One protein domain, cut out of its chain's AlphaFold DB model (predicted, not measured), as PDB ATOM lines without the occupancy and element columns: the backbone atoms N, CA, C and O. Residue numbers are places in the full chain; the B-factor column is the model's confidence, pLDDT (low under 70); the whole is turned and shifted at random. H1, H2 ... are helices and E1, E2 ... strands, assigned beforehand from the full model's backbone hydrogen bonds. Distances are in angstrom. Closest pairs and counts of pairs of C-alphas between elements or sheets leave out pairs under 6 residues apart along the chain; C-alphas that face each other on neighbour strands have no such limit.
ATOM      1  N   LEU A   5     160.684 140.169 223.533       70.94
ATOM      2  CA  LEU A   5     159.865 139.343 224.407       70.94
ATOM      3  C   LEU A   5     160.747 138.177 224.850       70.94
ATOM      4  O   LEU A   5     161.039 137.289 224.053       70.94
ATOM      5  N   GLU A   6     161.210 138.210 226.094       73.19
ATOM      6  CA  GLU A   6     162.032 137.134 226.647       73.19
ATOM      7  C   GLU A   6     161.157 136.252 227.526       73.19
ATOM      8  O   GLU A   6     160.617 136.705 228.532       73.19
ATOM      9  N   VAL A   7     160.987 135.002 227.113       69.00
ATOM     10  CA  VAL A   7     160.225 133.992 227.844       69.00
ATOM     11  C   VAL A   7     161.172 133.259 228.786       69.00
ATOM     12  O   VAL A   7     162.127 132.635 228.331       69.00
ATOM     13  N   CYS A   8     160.887 133.293 230.087       66.12
ATOM     14  CA  CYS A   8     161.677 132.585 231.087       66.12
ATOM     15  C   CYS A   8     160.817 131.530 231.782       66.12
ATOM     16  O   CYS A   8     159.828 131.847 232.450       66.12
ATOM     17  N   PHE A   9     161.235 130.276 231.653       60.06
ATOM     18  CA  PHE A   9     160.699 129.169 232.430       60.06
ATOM     19  C   PHE A   9     161.637 128.927 233.614       60.06
ATOM     20  O   PHE A   9     162.767 128.496 233.410       60.06
ATOM     21  N   ASP A  10     161.194 129.245 234.831       60.81
ATOM     22  CA  ASP A  10     161.903 128.830 236.048       60.81
ATOM     23  C   ASP A  10     161.544 127.372 236.391       60.81
ATOM     24  O   ASP A  10     160.427 126.915 236.123       60.81
ATOM     25  N   GLU A  11     162.467 126.655 237.032       56.47
ATOM     26  CA  GLU A  11     162.335 125.268 237.502       56.47
ATOM     27  C   GLU A  11     161.143 125.093 238.467       56.47
ATOM     28  O   GLU A  11     160.589 124.004 238.625       56.47
ATOM     29  N   LYS A  12     160.668 126.199 239.055       63.62
ATOM     30  CA  LYS A  12     159.461 126.284 239.892       63.62
ATOM     31  C   LYS A  12     158.149 126.458 239.117       63.62
ATOM     32  O   LYS A  12     157.129 126.762 239.730       63.62
ATOM     33  N   HIS A  13     158.144 126.274 237.794       55.75
ATOM     34  CA  HIS A  13     156.964 126.445 236.931       55.75
ATOM     35  C   HIS A  13     156.362 127.861 236.960       55.75
ATOM     36  O   HIS A  13     155.176 128.051 236.684       55.75
ATOM     37  N   GLN A  14     157.166 128.878 237.276       68.81
ATOM     38  CA  GLN A  14     156.709 130.261 237.212       68.81
ATOM     39  C   GLN A  14     156.739 130.720 235.755       68.81
ATOM     40  O   GLN A  14     157.793 131.012 235.193       68.81
ATOM     41  N   PHE A  15     155.566 130.730 235.121       82.31
ATOM     42  CA  PHE A  15     155.390 131.222 233.763       82.31
ATOM     43  C   PHE A  15     155.654 132.728 233.739       82.31
ATOM     44  O   PHE A  15     154.776 133.511 234.103       82.31
ATOM     45  N   SER A  16     156.862 133.140 233.352       84.19
ATOM     46  CA  SER A  16     157.243 134.550 233.372       84.19
ATOM     47  C   SER A  16     157.835 135.017 232.053       84.19
ATOM     48  O   SER A  16     158.383 134.233 231.276       84.19
ATOM     49  N   PHE A  17     157.705 136.307 231.779       83.56
ATOM     50  CA  PHE A  17     158.336 136.914 230.617       83.56
ATOM     51  C   PHE A  17     158.652 138.389 230.862       83.56
ATOM     52  O   PHE A  17     158.001 139.064 231.660       83.56
ATOM     53  N   CYS A  18     159.661 138.883 230.154       84.62
ATOM     54  CA  CYS A  18     160.032 140.291 230.118       84.62
ATOM     55  C   CYS A  18     159.536 140.907 228.812       84.62
ATOM     56  O   CYS A  18     159.656 140.296 227.745       84.62
ATOM     57  N   LEU A  19     159.013 142.129 228.892       84.19
ATOM     58  CA  LEU A  19     158.461 142.837 227.746       84.19
ATOM     59  C   LEU A  19     159.210 144.146 227.496       84.19
ATOM     60  O   LEU A  19     159.231 145.025 228.353       84.19
ATOM     61  N   ARG A  20     159.782 144.303 226.300       84.31
ATOM     62  CA  ARG A  20     160.377 145.564 225.831       84.31
ATOM     63  C   ARG A  20     159.738 145.989 224.511       84.31
ATOM     64  O   ARG A  20     159.978 145.373 223.472       84.31
ATOM     65  N   MET A  21     158.941 147.049 224.590       83.06
ATOM     66  CA  MET A  21     158.170 147.676 223.513       83.06
ATOM     67  C   MET A  21     158.368 149.191 223.577       83.06
ATOM     68  O   MET A  21     158.493 149.732 224.674       83.06
ATOM     69  N   ALA A  22     158.401 149.866 222.430       79.75
ATOM     70  CA  ALA A  22     158.577 151.320 222.372       79.75
ATOM     71  C   ALA A  22     157.238 152.075 222.295       79.75
ATOM     72  O   ALA A  22     157.044 153.062 222.996       79.75
ATOM     73  N   ASN A  23     156.303 151.588 221.480       83.88
ATOM     74  CA  ASN A  23     155.056 152.269 221.126       83.88
ATOM     75  C   ASN A  23     153.814 151.561 221.691       83.88
ATOM     76  O   ASN A  23     152.802 152.197 221.965       83.88
ATOM     77  N   ASN A  24     153.881 150.243 221.893       86.81
ATOM     78  CA  ASN A  24     152.753 149.416 222.322       86.81
ATOM     79  C   ASN A  24     152.857 148.936 223.780       86.81
ATOM     80  O   ASN A  24     152.004 148.162 224.222       86.81
ATOM     81  N   TYR A  25     153.849 149.414 224.544       86.75
ATOM     82  CA  TYR A  25     154.093 148.976 225.924       86.75
ATOM     83  C   TYR A  25     152.859 149.136 226.820       86.75
ATOM     84  O   TYR A  25     152.411 148.167 227.427       86.75
ATOM     85  N   GLU A  26     152.234 150.317 226.847       88.25
ATOM     86  CA  GLU A  26     151.036 150.536 227.670       88.25
ATOM     87  C   GLU A  26     149.874 149.614 227.284       88.25
ATOM     88  O   GLU A  26     149.135 149.124 228.143       88.25
ATOM     89  N   ARG A  27     149.696 149.374 225.980       89.56
ATOM     90  CA  ARG A  27     148.630 148.511 225.468       89.56
ATOM     91  C   ARG A  27     148.869 147.062 225.874       89.56
ATOM     92  O   ARG A  27     147.923 146.395 226.292       89.56
ATOM     93  N   ALA A  28     150.117 146.610 225.816       89.00
ATOM     94  CA  ALA A  28     150.502 145.299 226.302       89.00
ATOM     95  C   ALA A  28     150.292 145.189 227.817       89.00
ATOM     96  O   ALA A  28     149.601 144.279 228.256       89.00
ATOM     97  N   VAL A  29     150.725 146.166 228.620       88.50
ATOM     98  CA  VAL A  29     150.475 146.176 230.075       88.50
ATOM     99  C   VAL A  29     148.978 146.070 230.402       88.50
ATOM    100  O   VAL A  29     148.597 145.351 231.326       88.50
ATOM    101  N   ARG A  30     148.090 146.722 229.636       90.31
ATOM    102  CA  ARG A  30     146.630 146.582 229.824       90.31
ATOM    103  C   ARG A  30     146.132 145.163 229.548       90.31
ATOM    104  O   ARG A  30     145.279 144.681 230.290       90.31
ATOM    105  N   VAL A  31     146.635 144.507 228.503       89.25
ATOM    106  CA  VAL A  31     146.340 143.091 228.225       89.25
ATOM    107  C   VAL A  31     146.801 142.219 229.390       89.25
ATOM    108  O   VAL A  31     146.031 141.417 229.908       89.25
ATOM    109  N   LEU A  32     148.027 142.428 229.860       88.12
ATOM    110  CA  LEU A  32     148.620 141.634 230.932       88.12
ATOM    111  C   LEU A  32     147.856 141.785 232.253       88.12
ATOM    112  O   LEU A  32     147.518 140.791 232.896       88.12
ATOM    113  N   LYS A  33     147.423 143.004 232.589       86.44
ATOM    114  CA  LYS A  33     146.531 143.242 233.735       86.44
ATOM    115  C   LYS A  33     145.205 142.480 233.631       86.44
ATOM    116  O   LYS A  33     144.732 141.968 234.643       86.44
ATOM    117  N   LYS A  34     144.618 142.347 232.432       87.94
ATOM    118  CA  LYS A  34     143.402 141.528 232.224       87.94
ATOM    119  C   LYS A  34     143.656 140.036 232.426       87.94
ATOM    120  O   LYS A  34     142.743 139.317 232.812       87.94
ATOM    121  N   LEU A  35     144.882 139.585 232.180       85.25
ATOM    122  CA  LEU A  35     145.304 138.200 232.374       85.25
ATOM    123  C   LEU A  35     145.763 137.906 233.815       85.25
ATOM    124  O   LEU A  35     146.339 136.848 234.065       85.25
ATOM    125  N   SER A  36     145.503 138.827 234.754       81.88
ATOM    126  CA  SER A  36     145.881 138.722 236.170       81.88
ATOM    127  C   SER A  36     147.376 138.458 236.376       81.88
ATOM    128  O   SER A  36     147.769 137.735 237.292       81.88
ATOM    129  N   THR A  37     148.223 139.034 235.519       83.88
ATOM    130  CA  THR A  37     149.674 138.936 235.683       83.88
ATOM    131  C   THR A  37     150.161 139.848 236.800       83.88
ATOM    132  O   THR A  37     149.691 140.981 236.920       83.88
ATOM    133  N   MET A  38     151.161 139.400 237.552       86.62
ATOM    134  CA  MET A  38     151.873 140.230 238.522       86.62
ATOM    135  C   MET A  38     153.156 140.770 237.889       86.62
ATOM    136  O   MET A  38     153.915 139.996 237.312       86.62
ATOM    137  N   GLU A  39     153.403 142.073 237.989       86.44
ATOM    138  CA  GLU A  39     154.652 142.695 237.538       86.44
ATOM    139  C   GLU A  39     155.595 142.879 238.733       86.44
ATOM    140  O   GLU A  39     155.205 143.470 239.738       86.44
ATOM    141  N   VAL A  40     156.823 142.372 238.623       83.62
ATOM    142  CA  VAL A  40     157.904 142.578 239.598       83.62
ATOM    143  C   VAL A  40     159.165 142.925 238.817       83.62
ATOM    144  O   VAL A  40     159.590 142.138 237.973       83.62
ATOM    145  N   ASP A  41     159.731 144.109 239.051       83.25
ATOM    146  CA  ASP A  41     160.959 144.599 238.403       83.25
ATOM    147  C   ASP A  41     160.979 144.442 236.865       83.25
ATOM    148  O   ASP A  41     161.972 144.033 236.264       83.25
ATOM    149  N   GLY A  42     159.853 144.742 236.200       78.56
ATOM    150  CA  GLY A  42     159.719 144.651 234.738       78.56
ATOM    151  C   GLY A  42     159.557 143.226 234.187       78.56
ATOM    152  O   GLY A  42     159.580 143.020 232.969       78.56
ATOM    153  N   ARG A  43     159.378 142.237 235.069       85.12
ATOM    154  CA  ARG A  43     159.047 140.851 234.736       85.12
ATOM    155  C   ARG A  43     157.591 140.567 235.080       85.12
ATOM    156  O   ARG A  43     157.138 140.826 236.192       85.12
ATOM    157  N   PHE A  44     156.870 139.984 234.130       87.31
ATOM    158  CA  PHE A  44     155.470 139.615 234.288       87.31
ATOM    159  C   PHE A  44     155.360 138.137 234.635       87.31
ATOM    160  O   PHE A  44     155.874 137.292 233.907       87.31
ATOM    161  N   PHE A  45     154.670 137.832 235.728       86.69
ATOM    162  CA  PHE A  45     154.413 136.485 236.226       86.69
ATOM    163  C   PHE A  45     152.961 136.106 235.976       86.69
ATOM    164  O   PHE A  45     152.044 136.870 236.281       86.69
ATOM    165  N   VAL A  46     152.753 134.907 235.442       86.62
ATOM    166  CA  VAL A  46     151.442 134.384 235.064       86.62
ATOM    167  C   VAL A  46     151.169 133.089 235.819       86.62
ATOM    168  O   VAL A  46     152.028 132.219 235.934       86.62
ATOM    169  N   GLN A  47     149.951 132.946 236.332       80.19
ATOM    170  CA  GLN A  47     149.607 131.857 237.251       80.19
ATOM    171  C   GLN A  47     149.465 130.485 236.577       80.19
ATOM    172  O   GLN A  47     149.551 129.462 237.247       80.19
ATOM    173  N   ASN A  48     149.211 130.431 235.265       83.38
ATOM    174  CA  ASN A  48     149.060 129.163 234.557       83.38
ATOM    175  C   ASN A  48     149.503 129.237 233.091       83.38
ATOM    176  O   ASN A  48     149.533 130.302 232.469       83.38
ATOM    177  N   ARG A  49     149.778 128.057 232.525       83.62
ATOM    178  CA  ARG A  49     150.301 127.878 231.163       83.62
ATOM    179  C   ARG A  49     149.397 128.447 230.071       83.62
ATOM    180  O   ARG A  49     149.900 128.968 229.081       83.62
ATOM    181  N   ARG A  50     148.073 128.325 230.218       87.06
ATOM    182  CA  ARG A  50     147.110 128.785 229.205       87.06
ATOM    183  C   ARG A  50     147.121 130.307 229.108       87.06
ATOM    184  O   ARG A  50     147.236 130.848 228.014       87.06
ATOM    185  N   MET A  51     147.062 130.974 230.256       86.69
ATOM    186  CA  MET A  51     147.137 132.431 230.352       86.69
ATOM    187  C   MET A  51     148.500 132.940 229.889       86.69
ATOM    188  O   MET A  51     148.575 133.962 229.219       86.69
ATOM    189  N   PHE A  52     149.571 132.198 230.177       86.38
ATOM    190  CA  PHE A  52     150.905 132.522 229.686       86.38
ATOM    191  C   PHE A  52     150.988 132.468 228.157       86.38
ATOM    192  O   PHE A  52     151.469 133.411 227.535       86.38
ATOM    193  N   ALA A  53     150.468 131.404 227.537       86.88
ATOM    194  CA  ALA A  53     150.426 131.293 226.082       86.88
ATOM    195  C   ALA A  53     149.613 132.433 225.446       86.88
ATOM    196  O   ALA A  53     150.032 132.997 224.435       86.88
ATOM    197  N   GLN A  54     148.491 132.813 226.064       90.38
ATOM    198  CA  GLN A  54     147.693 133.956 225.624       90.38
ATOM    199  C   GLN A  54     148.458 135.280 225.766       90.38
ATOM    200  O   GLN A  54     148.514 136.052 224.812       90.38
ATOM    201  N   ALA A  55     149.102 135.519 226.911       89.44
ATOM    202  CA  ALA A  55     149.908 136.714 227.160       89.44
ATOM    203  C   ALA A  55     151.033 136.865 226.125       89.44
ATOM    204  O   ALA A  55     151.210 137.940 225.552       89.44
ATOM    205  N   VAL A  56     151.745 135.771 225.839       88.50
ATOM    206  CA  VAL A  56     152.799 135.722 224.818       88.50
ATOM    207  C   VAL A  56     152.232 136.019 223.432       88.50
ATOM    208  O   VAL A  56     152.823 136.814 222.702       88.50
ATOM    209  N   ALA A  57     151.092 135.429 223.061       90.38
ATOM    210  CA  ALA A  57     150.475 135.646 221.754       90.38
ATOM    211  C   ALA A  57     150.027 137.105 221.558       90.38
ATOM    212  O   ALA A  57     150.359 137.717 220.541       90.38
ATOM    213  N   GLU A  58     149.330 137.683 222.540       91.38
ATOM    214  CA  GLU A  58     148.847 139.065 222.467       91.38
ATOM    215  C   GLU A  58     150.002 140.074 222.469       91.38
ATOM    216  O   GLU A  58     150.030 140.988 221.640       91.38
ATOM    217  N   CYS A  59     151.010 139.880 223.325       89.69
ATOM    218  CA  CYS A  59     152.197 140.736 223.325       89.69
ATOM    219  C   CYS A  59     152.998 140.592 222.026       89.69
ATOM    220  O   CYS A  59     153.463 141.587 221.479       89.69
ATOM    221  N   SER A  60     153.123 139.383 221.474       87.88
ATOM    222  CA  SER A  60     153.806 139.178 220.191       87.88
ATOM    223  C   SER A  60     153.089 139.884 219.038       87.88
ATOM    224  O   SER A  60     153.747 140.450 218.168       87.88
ATOM    225  N   ALA A  61     151.752 139.883 219.025       90.50
ATOM    226  CA  ALA A  61     150.971 140.606 218.023       90.50
ATOM    227  C   ALA A  61     151.204 142.121 218.111       90.50
ATOM    228  O   ALA A  61     151.468 142.767 217.099       90.50
ATOM    229  N   LEU A  62     151.197 142.674 219.326       88.81
ATOM    230  CA  LEU A  62     151.500 144.087 219.559       88.81
ATOM    231  C   LEU A  62     152.940 144.451 219.175       88.81
ATOM    232  O   LEU A  62     153.179 145.542 218.663       88.81
ATOM    233  N   LEU A  63     153.894 143.542 219.379       85.88
ATOM    234  CA  LEU A  63     155.293 143.774 219.023       85.88
ATOM    235  C   LEU A  63     155.464 143.866 217.503       85.88
ATOM    236  O   LEU A  63     156.195 144.727 217.017       85.88
ATOM    237  N   LYS A  64     154.752 143.011 216.756       85.50
ATOM    238  CA  LYS A  64     154.728 143.031 215.286       85.50
ATOM    239  C   LYS A  64     154.130 144.326 214.733       85.50
ATOM    240  O   LYS A  64     154.676 144.866 213.779       85.50
ATOM    241  N   MET A  65     153.089 144.861 215.369       83.50
ATOM    242  CA  MET A  65     152.496 146.149 214.981       83.50
ATOM    243  C   MET A  65     153.427 147.347 215.210       83.50
ATOM    244  O   MET A  65     153.185 148.405 214.657       83.50
ATOM    245  N   GLU A  66     154.485 147.236 216.028       74.50
ATOM    246  CA  GLU A  66     155.473 148.324 216.138       74.50
ATOM    247  C   GLU A  66     156.437 148.386 214.944       74.50
ATOM    248  O   GLU A  66     157.286 149.276 214.887       74.50
ATOM    249  N   THR A  67     156.476 147.334 214.125       60.44
ATOM    250  CA  THR A  67     157.397 147.180 212.982       60.44
ATOM    251  C   THR A  67     156.764 147.556 211.643       60.44
ATOM    252  O   THR A  67     157.502 147.617 210.664       60.44
TER     253      THR A  67
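What this domain is: This is residues 5 to 67 of the 68 residues of an uncharacterized protein of Clostridium sp. (UniProt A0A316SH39). A strongly twisted sheet of four strands has two helices, H1 and H2, side by side over one face, while its other face is bare. H2, the longest helix, runs along E2, and H1 runs the opposite way beside it, on the same face. The printed part has 63 residues, with two named helices and four named strands in the order E1, E2, H1, E3, E4, H2; the sheet's order is E1, E2, E4, E3, antiparallel throughout. The class is mixed, helices and strands, in two layers. The whole is compact, with a radius of gyration of the C-alphas of 10.8 A, yet elongated, spanning 34 by 18 by 18 A.

How they stand to each other: E1, residues 5 to 9, and E2, residues 15 to 20, form a hairpin; N 8 and O 16 are 2.9 A apart, within hydrogen-bond range. E4, residues 43 to 46, is the other neighbour of E2, antiparallel at 143 degrees, with N 46 and O 15 at 2.8 A. E4 and E3, residues 38 to 40, form a second hairpin, with N 45 and O 38 at 2.8 A. The sheet is only just strongly twisted, its C-alphas lying up to 4.3 A off the best plane. H1, residues 25 to 34, is on the sheet at a height of 9.1 A, only just over E2 and E4, with 3 C-alphas falling on each. E2, H1 and E3 make a split strand-helix-strand unit, two strands running the same way with E4 between them, and its crossover is right-handed. H2, residues 49 to 65, is on the same face at a height of 9.5 A, over E2 and along it at 10 degrees on the local plane; their closest C-alphas, of Phe 15 and Phe 52, are 6.2 A apart. H2 touches H1 with residues 55 to 62 alone, at a shallow tilt of 22 degrees, opposite ways; their closest C-alphas, of Ala 28 and Cys 59, are 5.7 A apart. E1 and E3, the edge strands, are apart. In H1 and H2 every O i to N i+4 pair is within hydrogen-bond range.

Where its parts are: E1 begins at C-alpha 5, at (159.865, 139.343, 224.407), and is 13.0 A long. E2 measures 17.1 A, and H1, from C-alpha 25 at (154.093, 148.976, 225.924), 14.5 A. E3 measures 6.6 A and E4 10.0 A. H2 is 24.5 A long and ends at C-alpha 65, at (152.496, 146.149, 214.981).

The domain as a whole: The two C-alphas farthest apart, of Lys 12 and Thr 67, are 34.1 A from each other. The printed part has no cut, and its five links between elements are tight. The mean pLDDT of the printed part is 82.1; residues 7 to 14 and residue 67 are under 70.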